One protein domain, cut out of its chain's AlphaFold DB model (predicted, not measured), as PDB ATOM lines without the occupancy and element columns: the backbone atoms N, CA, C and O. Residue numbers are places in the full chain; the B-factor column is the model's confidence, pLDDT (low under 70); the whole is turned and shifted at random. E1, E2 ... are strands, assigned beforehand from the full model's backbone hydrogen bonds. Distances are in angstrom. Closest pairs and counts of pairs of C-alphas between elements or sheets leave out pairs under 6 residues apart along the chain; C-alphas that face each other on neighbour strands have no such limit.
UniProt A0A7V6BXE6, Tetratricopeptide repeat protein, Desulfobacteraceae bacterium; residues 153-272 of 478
ATOM      1  N   PRO A 153     -50.780  27.501  19.426       76.25
ATOM      2  CA  PRO A 153     -49.749  27.091  18.489       76.25
ATOM      3  C   PRO A 153     -48.383  27.582  18.973       76.25
ATOM      4  O   PRO A 153     -48.252  28.699  19.491       76.25
ATOM      5  N   ALA A 154     -47.372  26.737  18.802       78.44
ATOM      6  CA  ALA A 154     -46.011  27.019  19.216       78.44
ATOM      7  C   ALA A 154     -44.988  26.496  18.213       78.44
ATOM      8  O   ALA A 154     -45.200  25.467  17.578       78.44
ATOM      9  N   ILE A 155     -43.858  27.188  18.125       82.06
ATOM     10  CA  ILE A 155     -42.686  26.747  17.375       82.06
ATOM     11  C   ILE A 155     -41.532  26.606  18.357       82.06
ATOM     12  O   ILE A 155     -41.238  27.539  19.105       82.06
ATOM     13  N   LEU A 156     -40.890  25.444  18.357       83.25
ATOM     14  CA  LEU A 156     -39.670  25.180  19.104       83.25
ATOM     15  C   LEU A 156     -38.489  25.117  18.136       83.25
ATOM     16  O   LEU A 156     -38.380  24.182  17.345       83.25
ATOM     17  N   GLU A 157     -37.596  26.090  18.238       82.50
ATOM     18  CA  GLU A 157     -36.336  26.151  17.503       82.50
ATOM     19  C   GLU A 157     -35.235  25.537  18.381       82.50
ATOM     20  O   GLU A 157     -35.046  25.926  19.537       82.50
ATOM     21  N   LEU A 158     -34.524  24.544  17.851       81.25
ATOM     22  CA  LEU A 158     -33.423  23.862  18.526       81.25
ATOM     23  C   LEU A 158     -32.078  24.447  18.087       81.25
ATOM     24  O   LEU A 158     -31.928  24.897  16.954       81.25
ATOM     25  N   VAL A 159     -31.065  24.352  18.952       80.31
ATOM     26  CA  VAL A 159     -29.701  24.870  18.690       80.31
ATOM     27  C   VAL A 159     -29.053  24.247  17.443       80.31
ATOM     28  O   VAL A 159     -28.191  24.848  16.815       80.31
ATOM     29  N   ASN A 160     -29.492  23.054  17.032       78.25
ATOM     30  CA  ASN A 160     -29.033  22.392  15.807       78.25
ATOM     31  C   ASN A 160     -29.735  22.883  14.523       78.25
ATOM     32  O   ASN A 160     -29.601  22.246  13.479       78.25
ATOM     33  N   GLY A 161     -30.521  23.962  14.596       75.25
ATOM     34  CA  GLY A 161     -31.238  24.555  13.465       75.25
ATOM     35  C   GLY A 161     -32.550  23.856  13.096       75.25
ATOM     36  O   GLY A 161     -33.239  24.291  12.175       75.25
ATOM     37  N   ARG A 162     -32.937  22.778  13.793       79.69
ATOM     38  CA  ARG A 162     -34.237  22.131  13.574       79.69
ATOM     39  C   ARG A 162     -35.352  22.952  14.213       79.69
ATOM     40  O   ARG A 162     -35.223  23.397  15.349       79.69
ATOM     41  N   SER A 163     -36.476  23.051  13.514       82.19
ATOM     42  CA  SER A 163     -37.705  23.648  14.032       82.19
ATOM     43  C   SER A 163     -38.789  22.585  14.175       82.19
ATOM     44  O   SER A 163     -38.914  21.695  13.330       82.19
ATOM     45  N   LEU A 164     -39.541  22.644  15.268       80.31
ATOM     46  CA  LEU A 164     -40.665  21.763  15.555       80.31
ATOM     47  C   LEU A 164     -41.912  22.619  15.738       80.31
ATOM     48  O   LEU A 164     -41.968  23.457  16.639       80.31
ATOM     49  N   GLU A 165     -42.908  22.396  14.892       79.69
ATOM     50  CA  GLU A 165     -44.175  23.115  14.946       79.69
ATOM     51  C   GLU A 165     -45.231  22.293  15.672       79.69
ATOM     52  O   GLU A 165     -45.433  21.106  15.407       79.69
ATOM     53  N   PHE A 166     -45.943  22.956  16.570       75.94
ATOM     54  CA  PHE A 166     -47.007  22.373  17.359       75.94
ATOM     55  C   PHE A 166     -48.284  23.164  17.118       75.94
ATOM     56  O   PHE A 166     -48.360  24.351  17.433       75.94
ATOM     57  N   ALA A 167     -49.312  22.505  16.581       65.44
ATOM     58  CA  ALA A 167     -50.571  23.167  16.248       65.44
ATOM     59  C   ALA A 167     -51.303  23.681  17.500       65.44
ATOM     60  O   ALA A 167     -51.855  24.781  17.489       65.44
ATOM     61  N   ARG A 168     -51.335  22.882  18.576       66.31
ATOM     62  CA  ARG A 168     -52.011  23.209  19.840       66.31
ATOM     63  C   ARG A 168     -51.363  22.463  21.004       66.31
ATOM     64  O   ARG A 168     -51.700  21.309  21.255       66.31
ATOM     65  N   VAL A 169     -50.480  23.128  21.740       63.84
ATOM     66  CA  VAL A 169     -49.803  22.542  22.907       63.84
ATOM     67  C   VAL A 169     -49.957  23.422  24.133       63.84
ATOM     68  O   VAL A 169     -50.064  24.648  24.045       63.84
ATOM     69  N   ARG A 170     -49.970  22.778  25.296       64.19
ATOM     70  CA  ARG A 170     -49.672  23.430  26.563       64.19
ATOM     71  C   ARG A 170     -48.171  23.340  26.743       64.19
ATOM     72  O   ARG A 170     -47.619  22.270  26.981       64.19
ATOM     73  N   LEU A 171     -47.502  24.467  26.578       59.62
ATOM     74  CA  LEU A 171     -46.091  24.529  26.903       59.62
ATOM     75  C   LEU A 171     -45.940  24.678  28.418       59.62
ATOM     76  O   LEU A 171     -46.665  25.466  29.037       59.62
ATOM     77  N   PHE A 172     -44.934  23.984  28.952       58.62
ATOM     78  CA  PHE A 172     -44.303  24.202  30.247       58.62
ATOM     79  C   PHE A 172     -45.074  23.679  31.482       58.62
ATOM     80  O   PHE A 172     -45.863  24.404  32.093       58.62
ATOM     81  N   GLU A 173     -44.676  22.501  31.961       55.50
ATOM     82  CA  GLU A 173     -44.324  22.297  33.378       55.50
ATOM     83  C   GLU A 173     -42.792  22.242  33.449       55.50
ATOM     84  O   GLU A 173     -42.203  21.189  33.212       55.50
ATOM     85  N   PRO A 174     -42.124  23.395  33.603       55.22
ATOM     86  CA  PRO A 174     -40.679  23.480  33.480       55.22
ATOM     87  C   PRO A 174     -40.012  23.158  34.814       55.22
ATOM     88  O   PRO A 174     -40.277  23.838  35.815       55.22
ATOM     89  N   THR A 175     -39.098  22.191  34.816       56.59
ATOM     90  CA  THR A 175     -38.108  22.083  35.895       56.59
ATOM     91  C   THR A 175     -37.053  23.190  35.734       56.59
ATOM     92  O   THR A 175     -37.235  24.125  34.947       56.59
ATOM     93  N   ALA A 176     -35.973  23.170  36.517       60.94
ATOM     94  CA  ALA A 176     -34.877  24.129  36.352       60.94
ATOM     95  C   ALA A 176     -34.096  23.925  35.036       60.94
ATOM     96  O   ALA A 176     -33.443  24.859  34.583       60.94
ATOM     97  N   ASP A 177     -34.193  22.738  34.426       67.56
ATOM     98  CA  ASP A 177     -33.267  22.299  33.377       67.56
ATOM     99  C   ASP A 177     -33.961  21.924  32.057       67.56
ATOM    100  O   ASP A 177     -33.297  21.804  31.024       67.56
ATOM    101  N   ASP A 178     -35.288  21.767  32.047       76.19
ATOM    102  CA  ASP A 178     -36.041  21.324  30.874       76.19
ATOM    103  C   ASP A 178     -37.394  22.026  30.674       76.19
ATOM    104  O   ASP A 178     -37.935  22.730  31.533       76.19
ATOM    105  N   VAL A 179     -37.938  21.835  29.472       72.44
ATOM    106  CA  VAL A 179     -39.284  22.247  29.087       72.44
ATOM    107  C   VAL A 179     -40.073  21.030  28.627       72.44
ATOM    108  O   VAL A 179     -39.735  20.384  27.633       72.44
ATOM    109  N   SER A 180     -41.180  20.774  29.320       73.12
ATOM    110  CA  SER A 180     -42.184  19.795  28.907       73.12
ATOM    111  C   SER A 180     -43.190  20.414  27.930       73.12
ATOM    112  O   SER A 180     -43.782  21.462  28.200       73.12
ATOM    113  N   ILE A 181     -43.396  19.748  26.797       72.12
ATOM    114  CA  ILE A 181     -44.428  20.030  25.797       72.12
ATOM    115  C   ILE A 181     -45.557  19.036  26.037       72.12
ATOM    116  O   ILE A 181     -45.358  17.827  25.919       72.12
ATOM    117  N   ILE A 182     -46.731  19.541  26.398       68.94
ATOM    118  CA  ILE A 182     -47.883  18.723  26.778       68.94
ATOM    119  C   ILE A 182     -48.972  18.900  25.716       68.94
ATOM    120  O   ILE A 182     -49.328  20.026  25.345       68.94
ATOM    121  N   ARG A 183     -49.512  17.788  25.213       66.75
ATOM    122  CA  ARG A 183     -50.641  17.780  24.276       66.75
ATOM    123  C   ARG A 183     -51.935  18.215  24.960       66.75
ATOM    124  O   ARG A 183     -52.038  18.313  26.181       66.75
ATOM    125  N   GLN A 184     -52.950  18.517  24.152       64.06
ATOM    126  CA  GLN A 184     -54.252  18.973  24.657       64.06
ATOM    127  C   GLN A 184     -54.942  17.964  25.586       64.06
ATOM    128  O   GLN A 184     -55.711  18.368  26.453       64.06
ATOM    129  N   ASP A 185     -54.663  16.678  25.395       63.94
ATOM    130  CA  ASP A 185     -55.163  15.554  26.189       63.94
ATOM    131  C   ASP A 185     -54.469  15.414  27.559       63.94
ATOM    132  O   ASP A 185     -54.894  14.605  28.379       63.94
ATOM    133  N   GLY A 186     -53.446  16.231  27.839       63.97
ATOM    134  CA  GLY A 186     -52.682  16.197  29.085       63.97
ATOM    135  C   GLY A 186     -51.495  15.233  29.064       63.97
ATOM    136  O   GLY A 186     -50.768  15.172  30.052       63.97
ATOM    137  N   HIS A 187     -51.252  14.519  27.959       67.00
ATOM    138  CA  HIS A 187     -50.070  13.674  27.823       67.00
ATOM    139  C   HIS A 187     -48.829  14.506  27.486       67.00
ATOM    140  O   HIS A 187     -48.861  15.390  26.625       67.00
ATOM    141  N   VAL A 188     -47.713  14.203  28.154       68.94
ATOM    142  CA  VAL A 188     -46.406  14.781  27.819       68.94
ATOM    143  C   VAL A 188     -45.998  14.256  26.446       68.94
ATOM    144  O   VAL A 188     -45.737  13.070  26.271       68.94
ATOM    145  N   GLU A 189     -45.966  15.144  25.459       69.88
ATOM    146  CA  GLU A 189     -45.521  14.823  24.105       69.88
ATOM    147  C   GLU A 189     -43.999  14.758  24.034       69.88
ATOM    148  O   GLU A 189     -43.446  13.912  23.331       69.88
ATOM    149  N   ARG A 190     -43.311  15.658  24.750       73.25
ATOM    150  CA  ARG A 190     -41.850  15.716  24.750       73.25
ATOM    151  C   ARG A 190     -41.305  16.484  25.945       73.25
ATOM    152  O   ARG A 190     -41.872  17.502  26.318       73.25
ATOM    153  N   VAL A 191     -40.157  16.062  26.463       79.62
ATOM    154  CA  VAL A 191     -39.330  16.847  27.393       79.62
ATOM    155  C   VAL A 191     -38.053  17.240  26.660       79.62
ATOM    156  O   VAL A 191     -37.428  16.397  26.012       79.62
ATOM    157  N   VAL A 192     -37.699  18.523  26.686       78.31
ATOM    158  CA  VAL A 192     -36.526  19.048  25.977       78.31
ATOM    159  C   VAL A 192     -35.648  19.835  26.954       78.31
ATOM    160  O   VAL A 192     -36.133  20.817  27.516       78.31
ATOM    161  N   PRO A 193     -34.373  19.447  27.147       82.31
ATOM    162  CA  PRO A 193     -33.427  20.210  27.959       82.31
ATOM    163  C   PRO A 193     -33.234  21.633  27.431       82.31
ATOM    164  O   PRO A 193     -33.140  21.828  26.216       82.31
ATOM    165  N   LEU A 194     -33.117  22.616  28.327       81.19
ATOM    166  CA  LEU A 194     -32.959  24.032  27.975       81.19
ATOM    167  C   LEU A 194     -31.737  24.288  27.086       81.19
ATOM    168  O   LEU A 194     -31.817  25.106  26.175       81.19
ATOM    169  N   GLU A 195     -30.643  23.554  27.294       81.25
ATOM    170  CA  GLU A 195     -29.414  23.632  26.487       81.25
ATOM    171  C   GLU A 195     -29.631  23.300  25.004       81.25
ATOM    172  O   GLU A 195     -28.913  23.803  24.144       81.25
ATOM    173  N   HIS A 196     -30.667  22.529  24.667       83.25
ATOM    174  CA  HIS A 196     -30.982  22.179  23.284       83.25
ATOM    175  C   HIS A 196     -31.943  23.161  22.608       83.25
ATOM    176  O   HIS A 196     -32.155  23.064  21.398       83.25
ATOM    177  N   ILE A 197     -32.513  24.107  23.356       82.44
ATOM    178  CA  ILE A 197     -33.552  25.021  22.878       82.44
ATOM    179  C   ILE A 197     -32.930  26.366  22.505       82.44
ATOM    180  O   ILE A 197     -32.468  27.103  23.371       82.44
ATOM    181  N   ALA A 198     -32.963  26.733  21.227       80.31
ATOM    182  CA  ALA A 198     -32.559  28.070  20.799       80.31
ATOM    183  C   ALA A 198     -33.631  29.103  21.178       80.31
ATOM    184  O   ALA A 198     -33.337  30.118  21.808       80.31
ATOM    185  N   CYS A 199     -34.889  28.825  20.832       84.81
ATOM    186  CA  CYS A 199     -35.998  29.752  21.027       84.81
ATOM    187  C   CYS A 199     -37.337  29.004  21.023       84.81
ATOM    188  O   CYS A 199     -37.533  28.045  20.279       84.81
ATOM    189  N   ILE A 200     -38.290  29.460  21.833       83.75
ATOM    190  CA  ILE A 200     -39.683  28.999  21.807       83.75
ATOM    191  C   ILE A 200     -40.561  30.179  21.427       83.75
ATOM    192  O   ILE A 200     -40.509  31.220  22.078       83.75
ATOM    193  N   ARG A 201     -41.396  30.022  20.402       83.31
ATOM    194  CA  ARG A 201     -42.293  31.068  19.906       83.31
ATOM    195  C   ARG A 201     -43.743  30.665  20.126       83.31
ATOM    196  O   ARG A 201     -44.116  29.550  19.774       83.31
ATOM    197  N   THR A 202     -44.570  31.553  20.676       77.81
ATOM    198  CA  THR A 202     -45.988  31.267  20.971       77.81
ATOM    199  C   THR A 202     -46.904  32.403  20.525       77.81
ATOM    200  O   THR A 202     -46.504  33.570  20.482       77.81
ATOM    201  N   ALA A 203     -48.145  32.054  20.173       72.81
ATOM    202  CA  ALA A 203     -49.154  33.022  19.740       72.81
ATOM    203  C   ALA A 203     -49.865  33.745  20.898       72.81
ATOM    204  O   ALA A 203     -50.210  34.913  20.759       72.81
ATOM    205  N   GLU A 204     -50.064  33.080  22.041       64.81
ATOM    206  CA  GLU A 204     -50.748  33.655  23.210       64.81
ATOM    207  C   GLU A 204     -49.839  33.700  24.450       64.81
ATOM    208  O   GLU A 204     -48.942  32.867  24.621       64.81
ATOM    209  N   VAL A 205     -50.110  34.671  25.335       59.44
ATOM    210  CA  VAL A 205     -49.552  34.739  26.695       59.44
ATOM    211  C   VAL A 205     -50.205  33.666  27.566       59.44
ATOM    212  O   VAL A 205     -51.430  33.553  27.623       59.44
ATOM    213  N   ARG A 206     -49.387  32.936  28.328       54.84
ATOM    214  CA  ARG A 206     -49.815  31.989  29.369       54.84
ATOM    215  C   ARG A 206     -50.906  32.570  30.302       54.84
ATOM    216  O   ARG A 206     -50.695  33.621  30.916       54.84
ATOM    217  N   PRO A 207     -52.025  31.863  30.532       41.72
ATOM    218  CA  PRO A 207     -52.966  32.200  31.600       41.72
ATOM    219  C   PRO A 207     -52.303  32.004  32.971       41.72
ATOM    220  O   PRO A 207     -51.876  30.906  33.305       41.72
ATOM    221  N   GLY A 208     -52.174  33.089  33.741       45.00
ATOM    222  CA  GLY A 208     -51.430  33.151  35.012       45.00
ATOM    223  C   GLY A 208     -50.408  34.291  35.028       45.00
ATOM    224  O   GLY A 208     -50.186  34.922  36.056       45.00
ATOM    225  N   HIS A 209     -49.893  34.660  33.853       51.69
ATOM    226  CA  HIS A 209     -48.978  35.785  33.658       51.69
ATOM    227  C   HIS A 209     -49.798  37.065  33.400       51.69
ATOM    228  O   HIS A 209     -49.712  37.696  32.348       51.69
ATOM    229  N   LYS A 210     -50.661  37.449  34.359       44.41
ATOM    230  CA  LYS A 210     -51.616  38.582  34.247       44.41
ATOM    231  C   LYS A 210     -50.961  39.953  33.970       44.41
ATOM    232  O   LYS A 210     -51.682  40.928  33.775       44.41
ATOM    233  N   ARG A 211     -49.625  40.052  33.955       47.34
ATOM    234  CA  ARG A 211     -48.868  41.296  33.724       47.34
ATOM    235  C   ARG A 211     -48.293  41.456  32.312       47.34
ATOM    236  O   ARG A 211     -47.893  42.563  31.974       47.34
ATOM    237  N   MET A 212     -48.290  40.412  31.480       51.69
ATOM    238  CA  MET A 212     -47.525  40.367  30.218       51.69
ATOM    239  C   MET A 212     -48.279  40.843  28.962       51.69
ATOM    240  O   MET A 212     -47.947  40.458  27.843       51.69
ATOM    241  N   SER A 213     -49.308  41.674  29.112       49.06
ATOM    242  CA  SER A 213     -50.197  42.039  28.001       49.06
ATOM    243  C   SER A 213     -49.722  43.218  27.146       49.06
ATOM    244  O   SER A 213     -50.329  43.462  26.104       49.06
ATOM    245  N   ASN A 214     -48.676  43.961  27.543       53.16
ATOM    246  CA  ASN A 214     -48.293  45.189  26.840       53.16
ATOM    247  C   ASN A 214     -46.818  45.218  26.370       53.16
ATOM    248  O   ASN A 214     -45.939  45.580  27.158       53.16
ATOM    249  N   PRO A 215     -46.536  44.931  25.082       52.38
ATOM    250  CA  PRO A 215     -45.188  45.023  24.511       52.38
ATOM    251  C   PRO A 215     -44.612  46.453  24.521       52.38
ATOM    252  O   PRO A 215     -43.398  46.621  24.452       52.38
ATOM    253  N   LEU A 216     -45.448  47.492  24.689       51.66
ATOM    254  CA  LEU A 216     -45.024  48.902  24.706       51.66
ATOM    255  C   LEU A 216     -44.269  49.318  25.979       51.66
ATOM    256  O   LEU A 216     -43.782  50.445  26.060       51.66
ATOM    257  N   ARG A 217     -44.202  48.451  26.996       54.91
ATOM    258  CA  ARG A 217     -43.521  48.746  28.268       54.91
ATOM    259  C   ARG A 217     -42.080  48.230  28.334       54.91
ATOM    260  O   ARG A 217     -41.399  48.504  29.318       54.91
ATOM    261  N   GLY A 218     -41.642  47.479  27.326       62.06
ATOM    262  CA  GLY A 218     -40.307  46.893  27.251       62.06
ATOM    263  C   GLY A 218     -39.298  47.768  26.516       62.06
ATOM    264  O   GLY A 218     -39.654  48.542  25.630       62.06
ATOM    265  N   HIS A 219     -38.017  47.631  26.854       74.69
ATOM    266  CA  HIS A 219     -36.922  48.147  26.029       74.69
ATOM    267  C   HIS A 219     -36.525  47.092  24.988       74.69
ATOM    268  O   HIS A 219     -36.637  45.888  25.228       74.69
ATOM    269  N   VAL A 220     -36.048  47.534  23.825       80.12
ATOM    270  CA  VAL A 220     -35.614  46.628  22.753       80.12
ATOM    271  C   VAL A 220     -34.176  46.177  23.001       80.12
ATOM    272  O   VAL A 220     -33.306  46.976  23.363       80.12
ATOM    273  N   GLU A 221     -33.927  44.883  22.820       84.38
ATOM    274  CA  GLU A 221     -32.598  44.283  22.852       84.38
ATOM    275  C   GLU A 221     -32.307  43.509  21.568       84.38
ATOM    276  O   GLU A 221     -33.188  42.896  20.964       84.38
ATOM    277  N   THR A 222     -31.031  43.508  21.188       83.75
ATOM    278  CA  THR A 222     -30.455  42.544  20.253       83.75
ATOM    279  C   THR A 222     -29.874  41.391  21.059       83.75
ATOM    280  O   THR A 222     -28.986  41.598  21.893       83.75
ATOM    281  N   ILE A 223     -30.374  40.187  20.811       84.62
ATOM    282  CA  ILE A 223     -29.964  38.948  21.470       84.62
ATOM    283  C   ILE A 223     -29.331  38.052  20.410       84.62
ATOM    284  O   ILE A 223     -29.961  37.771  19.400       84.62
ATOM    285  N   GLU A 224     -28.101  37.617  20.636       83.56
ATOM    286  CA  GLU A 224     -27.404  36.627  19.813       83.56
ATOM    287  C   GLU A 224     -27.358  35.321  20.605       83.56
ATOM    288  O   GLU A 224     -26.837  35.292  21.729       83.56
ATOM    289  N   THR A 225     -27.931  34.261  20.050       83.50
ATOM    290  CA  THR A 225     -27.933  32.918  20.636       83.50
ATOM    291  C   THR A 225     -26.687  32.127  20.222       83.50
ATOM    292  O   THR A 225     -25.896  32.554  19.378       83.50
ATOM    293  N   VAL A 226     -26.435  30.996  20.884       80.06
ATOM    294  CA  VAL A 226     -25.233  30.159  20.674       80.06
ATOM    295  C   VAL A 226     -25.118  29.575  19.261       80.06
ATOM    296  O   VAL A 226     -24.004  29.405  18.770       80.06
ATOM    297  N   ASP A 227     -26.249  29.342  18.599       77.44
ATOM    298  CA  ASP A 227     -26.367  28.927  17.194       77.44
ATOM    299  C   ASP A 227     -26.082  30.072  16.196       77.44
ATOM    300  O   ASP A 227     -26.034  29.847  14.990       77.44
ATOM    301  N   GLY A 228     -25.864  31.297  16.688       79.38
ATOM    302  CA  GLY A 228     -25.610  32.490  15.879       79.38
ATOM    303  C   GLY A 228     -26.871  33.233  15.437       79.38
ATOM    304  O   GLY A 228     -26.754  34.264  14.770       79.38
ATOM    305  N   THR A 229     -28.064  32.765  15.816       79.38
ATOM    306  CA  THR A 229     -29.319  33.451  15.495       79.38
ATOM    307  C   THR A 229     -29.393  34.797  16.224       79.38
ATOM    308  O   THR A 229     -29.034  34.926  17.396       79.38
ATOM    309  N   ILE A 230     -29.840  35.842  15.516       81.94
ATOM    310  CA  ILE A 230     -29.991  37.193  16.068       81.94
ATOM    311  C   ILE A 230     -31.475  37.517  16.202       81.94
ATOM    312  O   ILE A 230     -32.213  37.570  15.220       81.94
ATOM    313  N   HIS A 231     -31.905  37.804  17.425       80.88
ATOM    314  CA  HIS A 231     -33.258  38.235  17.736       80.88
ATOM    315  C   HIS A 231     -33.272  39.719  18.113       80.88
ATOM    316  O   HIS A 231     -32.624  40.139  19.071       80.88
ATOM    317  N   HIS A 232     -34.073  40.504  17.394       80.81
ATOM    318  CA  HIS A 232     -34.481  41.843  17.816       80.81
ATOM    319  C   HIS A 232     -35.804  41.717  18.568       80.81
ATOM    320  O   HIS A 232     -36.840  41.411  17.971       80.81
ATOM    321  N   ALA A 233     -35.760  41.874  19.888       80.56
ATOM    322  CA  ALA A 233     -36.902  41.576  20.738       80.56
ATOM    323  C   ALA A 233     -37.110  42.644  21.813       80.56
ATOM    324  O   ALA A 233     -36.159  43.131  22.425       80.56
ATOM    325  N   ALA A 234     -38.371  42.992  22.061       81.06
ATOM    326  CA  ALA A 234     -38.741  43.837  23.187       81.06
ATOM    327  C   ALA A 234     -38.755  42.985  24.460       81.06
ATOM    328  O   ALA A 234     -39.458  41.977  24.530       81.06
ATOM    329  N   ILE A 235     -37.970  43.361  25.465       81.50
ATOM    330  CA  ILE A 235     -37.884  42.616  26.722       81.50
ATOM    331  C   ILE A 235     -38.959  43.110  27.673       81.50
ATOM    332  O   ILE A 235     -39.044  44.307  27.948       81.50
ATOM    333  N   HIS A 236     -39.755  42.195  28.219       71.75
ATOM    334  CA  HIS A 236     -40.731  42.563  29.236       71.75
ATOM    335  C   HIS A 236     -40.014  43.029  30.524       71.75
ATOM    336  O   HIS A 236     -39.059  42.372  30.944       71.75
ATOM    337  N   PRO A 237     -40.427  44.139  31.166       66.50
ATOM    338  CA  PRO A 237     -39.757  44.643  32.369       66.50
ATOM    339  C   PRO A 237     -39.869  43.692  33.568       66.50
ATOM    340  O   PRO A 237     -38.929  43.598  34.351       66.50
ATOM    341  N   ASP A 238     -40.979  42.960  33.676       69.69
ATOM    342  CA  ASP A 238     -41.142  41.903  34.674       69.69
ATOM    343  C   ASP A 238     -40.704  40.572  34.046       69.69
ATOM    344  O   ASP A 238     -41.315  40.122  33.073       69.69
ATOM    345  N   GLN A 239     -39.632  39.978  34.570       75.81
ATOM    346  CA  GLN A 239     -39.199  38.621  34.230       75.81
ATOM    347  C   GLN A 239     -39.647  37.684  35.351       75.81
ATOM    348  O   GLN A 239     -39.356  37.939  36.518       75.81
ATOM    349  N   ASP A 240     -40.354  36.615  34.995       66.25
ATOM    350  CA  ASP A 240     -40.888  35.659  35.972       66.25
ATOM    351  C   ASP A 240     -39.848  34.602  36.393       66.25
ATOM    352  O   ASP A 240     -40.015  33.935  37.413       66.25
ATOM    353  N   ARG A 241     -38.779  34.434  35.603       70.12
ATOM    354  CA  ARG A 241     -37.732  33.422  35.777       70.12
ATOM    355  C   ARG A 241     -36.358  33.975  35.397       70.12
ATOM    356  O   ARG A 241     -36.244  34.772  34.470       70.12
ATOM    357  N   ASP A 242     -35.325  33.495  36.084       73.25
ATOM    358  CA  ASP A 242     -33.931  33.902  35.854       73.25
ATOM    359  C   ASP A 242     -33.234  33.079  34.757       73.25
ATOM    360  O   ASP A 242     -32.215  33.504  34.216       73.25
ATOM    361  N   ASP A 243     -33.769  31.904  34.421       76.00
ATOM    362  CA  ASP A 243     -33.211  30.940  33.466       76.00
ATOM    363  C   ASP A 243     -33.810  31.053  32.054       76.00
ATOM    364  O   ASP A 243     -33.213  30.566  31.093       76.00
ATOM    365  N   ILE A 244     -34.946  31.740  31.894       81.81
ATOM    366  CA  ILE A 244     -35.606  31.961  30.600       81.81
ATOM    367  C   ILE A 244     -35.879  33.449  30.412       81.81
ATOM    368  O   ILE A 244     -36.593  34.073  31.193       81.81
ATOM    369  N   LEU A 245     -35.374  34.002  29.312       84.75
ATOM    370  CA  LEU A 245     -35.671  35.363  28.901       84.75
ATOM    371  C   LEU A 245     -37.000  35.413  28.152       84.75
ATOM    372  O   LEU A 245     -37.130  34.850  27.064       84.75
ATOM    373  N   SER A 246     -37.958  36.144  28.714       81.56
ATOM    374  CA  SER A 246     -39.262  36.380  28.095       81.56
ATOM    375  C   SER A 246     -39.260  37.693  27.315       81.56
ATOM    376  O   SER A 246     -39.024  38.772  27.879       81.56
ATOM    377  N   CYS A 247     -39.537  37.617  26.014       83.19
ATOM    378  CA  CYS A 247     -39.528  38.767  25.117       83.19
ATOM    379  C   CYS A 247     -40.629  38.700  24.048       83.19
ATOM    380  O   CYS A 247     -41.280  37.677  23.844       83.19
ATOM    381  N   PHE A 248     -40.877  39.825  23.382       78.31
ATOM    382  CA  PHE A 248     -41.839  39.940  22.287       78.31
ATOM    383  C   PHE A 248     -41.099  40.144  20.971       78.31
ATOM    384  O   PHE A 248     -40.078  40.840  20.926       78.31
ATOM    385  N   SER A 249     -41.628  39.569  19.893       71.12
ATOM    386  CA  SER A 249     -41.137  39.862  18.549       71.12
ATOM    387  C   SER A 249     -41.309  41.354  18.251       71.12
ATOM    388  O   SER A 249     -42.392  41.898  18.449       71.12
ATOM    389  N   ALA A 250     -40.251  42.012  17.769       64.38
ATOM    390  CA  ALA A 250     -40.340  43.392  17.283       64.38
ATOM    391  C   ALA A 250     -40.993  43.490  15.886       64.38
ATOM    392  O   ALA A 250     -41.290  44.582  15.412       64.38
ATOM    393  N   GLU A 251     -41.199  42.356  15.215       63.72
ATOM    394  CA  GLU A 251     -41.824  42.275  13.897       63.72
ATOM    395  C   GLU A 251     -43.356  42.352  14.024       63.72
ATOM    396  O   GLU A 251     -43.982  41.453  14.583       63.72
ATOM    397  N   GLU A 252     -43.963  43.408  13.472       50.31
ATOM    398  CA  GLU A 252     -45.398  43.731  13.598       50.31
ATOM    399  C   GLU A 252     -46.362  42.708  12.951       50.31
ATOM    400  O   GLU A 252     -47.575  42.861  13.062       50.31
ATOM    401  N   GLN A 253     -45.864  41.664  12.274       55.88
ATOM    402  CA  GLN A 253     -46.678  40.770  11.433       55.88
ATOM    403  C   GLN A 253     -46.475  39.269  11.699       55.88
ATOM    404  O   GLN A 253     -46.740  38.448  10.822       55.88
ATOM    405  N   THR A 254     -46.013  38.871  12.889       64.00
ATOM    406  CA  THR A 254     -45.848  37.437  13.194       64.00
ATOM    407  C   THR A 254     -47.031  36.898  14.003       64.00
ATOM    408  O   THR A 254     -47.391  37.513  15.006       64.00
ATOM    409  N   PRO A 255     -47.592  35.721  13.661       63.53
ATOM    410  CA  PRO A 255     -48.606  35.074  14.494       63.53
ATOM    411  C   PRO A 255     -48.038  34.560  15.830       63.53
ATOM    412  O   PRO A 255     -48.805  34.219  16.723       63.53
ATOM    413  N   PHE A 256     -46.708  34.531  15.991       72.75
ATOM    414  CA  PHE A 256     -46.007  34.102  17.205       72.75
ATOM    415  C   PHE A 256     -45.335  35.288  17.903       72.75
ATOM    416  O   PHE A 256     -44.116  35.477  17.823       72.75
ATOM    417  N   MET A 257     -46.155  36.110  18.556       72.31
ATOM    418  CA  MET A 257     -45.727  37.367  19.172       72.31
ATOM    419  C   MET A 257     -44.798  37.186  20.375       72.31
ATOM    420  O   MET A 257     -43.973  38.063  20.630       72.31
ATOM    421  N   HIS A 258     -44.897  36.074  21.106       78.94
ATOM    422  CA  HIS A 258     -44.082  35.820  22.295       78.94
ATOM    423  C   HIS A 258     -42.898  34.924  21.957       78.94
ATOM    424  O   HIS A 258     -43.044  33.945  21.226       78.94
ATOM    425  N   LYS A 259     -41.734  35.257  22.513       82.88
ATOM    426  CA  LYS A 259     -40.487  34.509  22.388       82.88
ATOM    427  C   LYS A 259     -39.932  34.213  23.781       82.88
ATOM    428  O   LYS A 259     -39.903  35.088  24.647       82.88
ATOM    429  N   PHE A 260     -39.469  32.988  23.975       83.56
ATOM    430  CA  PHE A 260     -38.775  32.542  25.175       83.56
ATOM    431  C   PHE A 260     -37.415  31.999  24.767       83.56
ATOM    432  O   PHE A 260     -37.334  31.072  23.962       83.56
ATOM    433  N   ILE A 261     -36.353  32.589  25.304       86.94
ATOM    434  CA  ILE A 261     -34.975  32.220  24.972       86.94
ATOM    435  C   ILE A 261     -34.290  31.767  26.264       86.94
ATOM    436  O   ILE A 261     -34.184  32.573  27.193       86.94
ATOM    437  N   PRO A 262     -33.828  30.509  26.367       86.38
ATOM    438  CA  PRO A 262     -33.090  30.051  27.539       86.38
ATOM    439  C   PRO A 262     -31.821  30.874  27.744       86.38
ATOM    440  O   PRO A 262     -31.013  31.030  26.830       86.38
ATOM    441  N   MET A 263     -31.612  31.377  28.957       84.19
ATOM    442  CA  MET A 263     -30.481  32.243  29.297       84.19
ATOM    443  C   MET A 263     -29.131  31.554  29.078       84.19
ATOM    444  O   MET A 263     -28.170  32.218  28.696       84.19
ATOM    445  N   VAL A 264     -29.076  30.226  29.246       81.88
ATOM    446  CA  VAL A 264     -27.893  29.396  28.958       81.88
ATOM    447  C   VAL A 264     -27.470  29.451  27.485       81.88
ATOM    448  O   VAL A 264     -26.280  29.410  27.184       81.88
ATOM    449  N   ASN A 265     -28.429  29.637  26.578       85.88
ATOM    450  CA  ASN A 265     -28.205  29.662  25.134       85.88
ATOM    451  C   ASN A 265     -28.053  31.072  24.573       85.88
ATOM    452  O   ASN A 265     -27.929  31.253  23.361       85.88
ATOM    453  N   ILE A 266     -28.003  32.084  25.441       84.62
ATOM    454  CA  ILE A 266     -27.732  33.453  25.032       84.62
ATOM    455  C   ILE A 266     -26.229  33.711  25.057       84.62
ATOM    456  O   ILE A 266     -25.596  33.821  26.108       84.62
ATOM    457  N   ARG A 267     -25.658  33.902  23.870       80.38
ATOM    458  CA  ARG A 267     -24.245  34.240  23.706       80.38
ATOM    459  C   ARG A 267     -23.974  35.698  24.060       80.38
ATOM    460  O   ARG A 267     -22.988  36.003  24.742       80.38
ATOM    461  N   ARG A 268     -24.849  36.603  23.609       79.94
ATOM    462  CA  ARG A 268     -24.717  38.052  23.807       79.94
ATOM    463  C   ARG A 268     -26.075  38.748  23.851       79.94
ATOM    464  O   ARG A 268     -27.004  38.379  23.146       79.94
ATOM    465  N   ARG A 269     -26.161  39.806  24.661       84.88
ATOM    466  CA  ARG A 269     -27.321  40.708  24.749       84.88
ATOM    467  C   ARG A 269     -26.864  42.146  24.727       84.88
ATOM    468  O   ARG A 269     -25.882  42.498  25.376       84.88
ATOM    469  N   CYS A 270     -27.567  42.983  23.987       81.31
ATOM    470  CA  CYS A 270     -27.275  44.404  23.893       81.31
ATOM    471  C   CYS A 270     -28.577  45.196  23.877       81.31
ATOM    472  O   CYS A 270     -29.489  44.861  23.133       81.31
ATOM    473  N   LEU A 271     -28.634  46.282  24.643       80.44
ATOM    474  CA  LEU A 271     -29.678  47.286  24.513       80.44
ATOM    475  C   LEU A 271     -29.587  47.942  23.134       80.44
ATOM    476  O   LEU A 271     -28.535  48.480  22.741       80.44
ATOM    477  N   ASP A 272     -30.717  47.964  22.439       78.06
ATOM    478  CA  ASP A 272     -30.877  48.672  21.175       78.06
ATOM    479  C   ASP A 272     -31.143  50.164  21.433       78.06
ATOM    480  O   ASP A 272     -32.226  50.703  21.231       78.06
TER     481      ASP A 272
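AT A GLANCE: This is residues 153 to 272 of the 478 residues of the protein "Tetratricopeptide repeat protein" of Desulfobacteraceae bacterium (UniProt A0A7V6BXE6). What is the overall picture? Two small five-strand lobes, E1 to E5 and E6 to E10, stand side by side, each a bent sheet like an open, incomplete barrel. They join along E5 and E9 into one strongly twisted sheet, and the long link, residues 203 to 218, passes from lobe to lobe. What makes it up? The printed part has 120 residues with ten named strands, E1 to E10 along the chain, and no named helix: all strand. The antiparallel sheet has the order E4, E3, E2, E1, E5, E9, E8, E7, E6, E10; the whole is compact, radius of gyration of the C-alphas 13.5 A, spans 40 by 31 by 27 A.

IN THESE COORDINATES: Where are the first five strands? E1, residues 153 to 158, begins at C-alpha 153 (-49.749, 27.091, 18.489) and is 16.6 A long. E2 is residues 163 to 171 and bends by 107 degrees at residue 168; E3 is 178 to 183, 16.4 A long, E4 188 to 193 and E5 197 to 202. Where are the others? E6, residues 219 to 225, is 18.5 A long, and E7 is 230 to 235, E8 244 to 249 and E9 258 to 262. E10, residues 266 to 271, ends at C-alpha 271 (-29.678, 47.286, 24.513).

HOW THE PARTS SIT: How does E1 stand to its neighbours? It forms a hairpin with E2, N 156 to O 164 at 2.8 A, and is antiparallel to E5 at 167 degrees, N 155 to O 201 at 2.9 A. How does the sheet go on to E4? E2 is staggered, with E1 over residues 163 to 166 and E3 over 169 to 171, N 170 to O 182 at 2.8 A; edge strand E4 follows E3, N 181 to O 190 at 2.8 A. E1 to E4 form a meander, each strand the antiparallel neighbour of the one before, and in this folded sheet, bent back on itself, E4 and E3 face E1, E5, E9, E8, E7, E6 and E10, with E2 as the hinge. What follows E5? E9 is its antiparallel neighbour, N 200 to O 260 at 2.8 A. E6 to E9 form a second meander, with N 223 to O 231 at 2.8 A, N 248 to O 234 at 2.8 A and N 247 to O 259 at 2.9 A; edge strand E10 is beside E6, N 222 to O 270 at 2.8 A.

THE WHOLE: How large is it? The two C-alphas farthest apart, of Asp 185 and Asp 272, are 41.4 A apart. Is it continuous and confident? The printed part has no cut, and E5 to E6 is a long link of 16 residues. The mean pLDDT of the printed part is 72.5, with 43 residues under 70, among them 167 to 177 and 204 to 218.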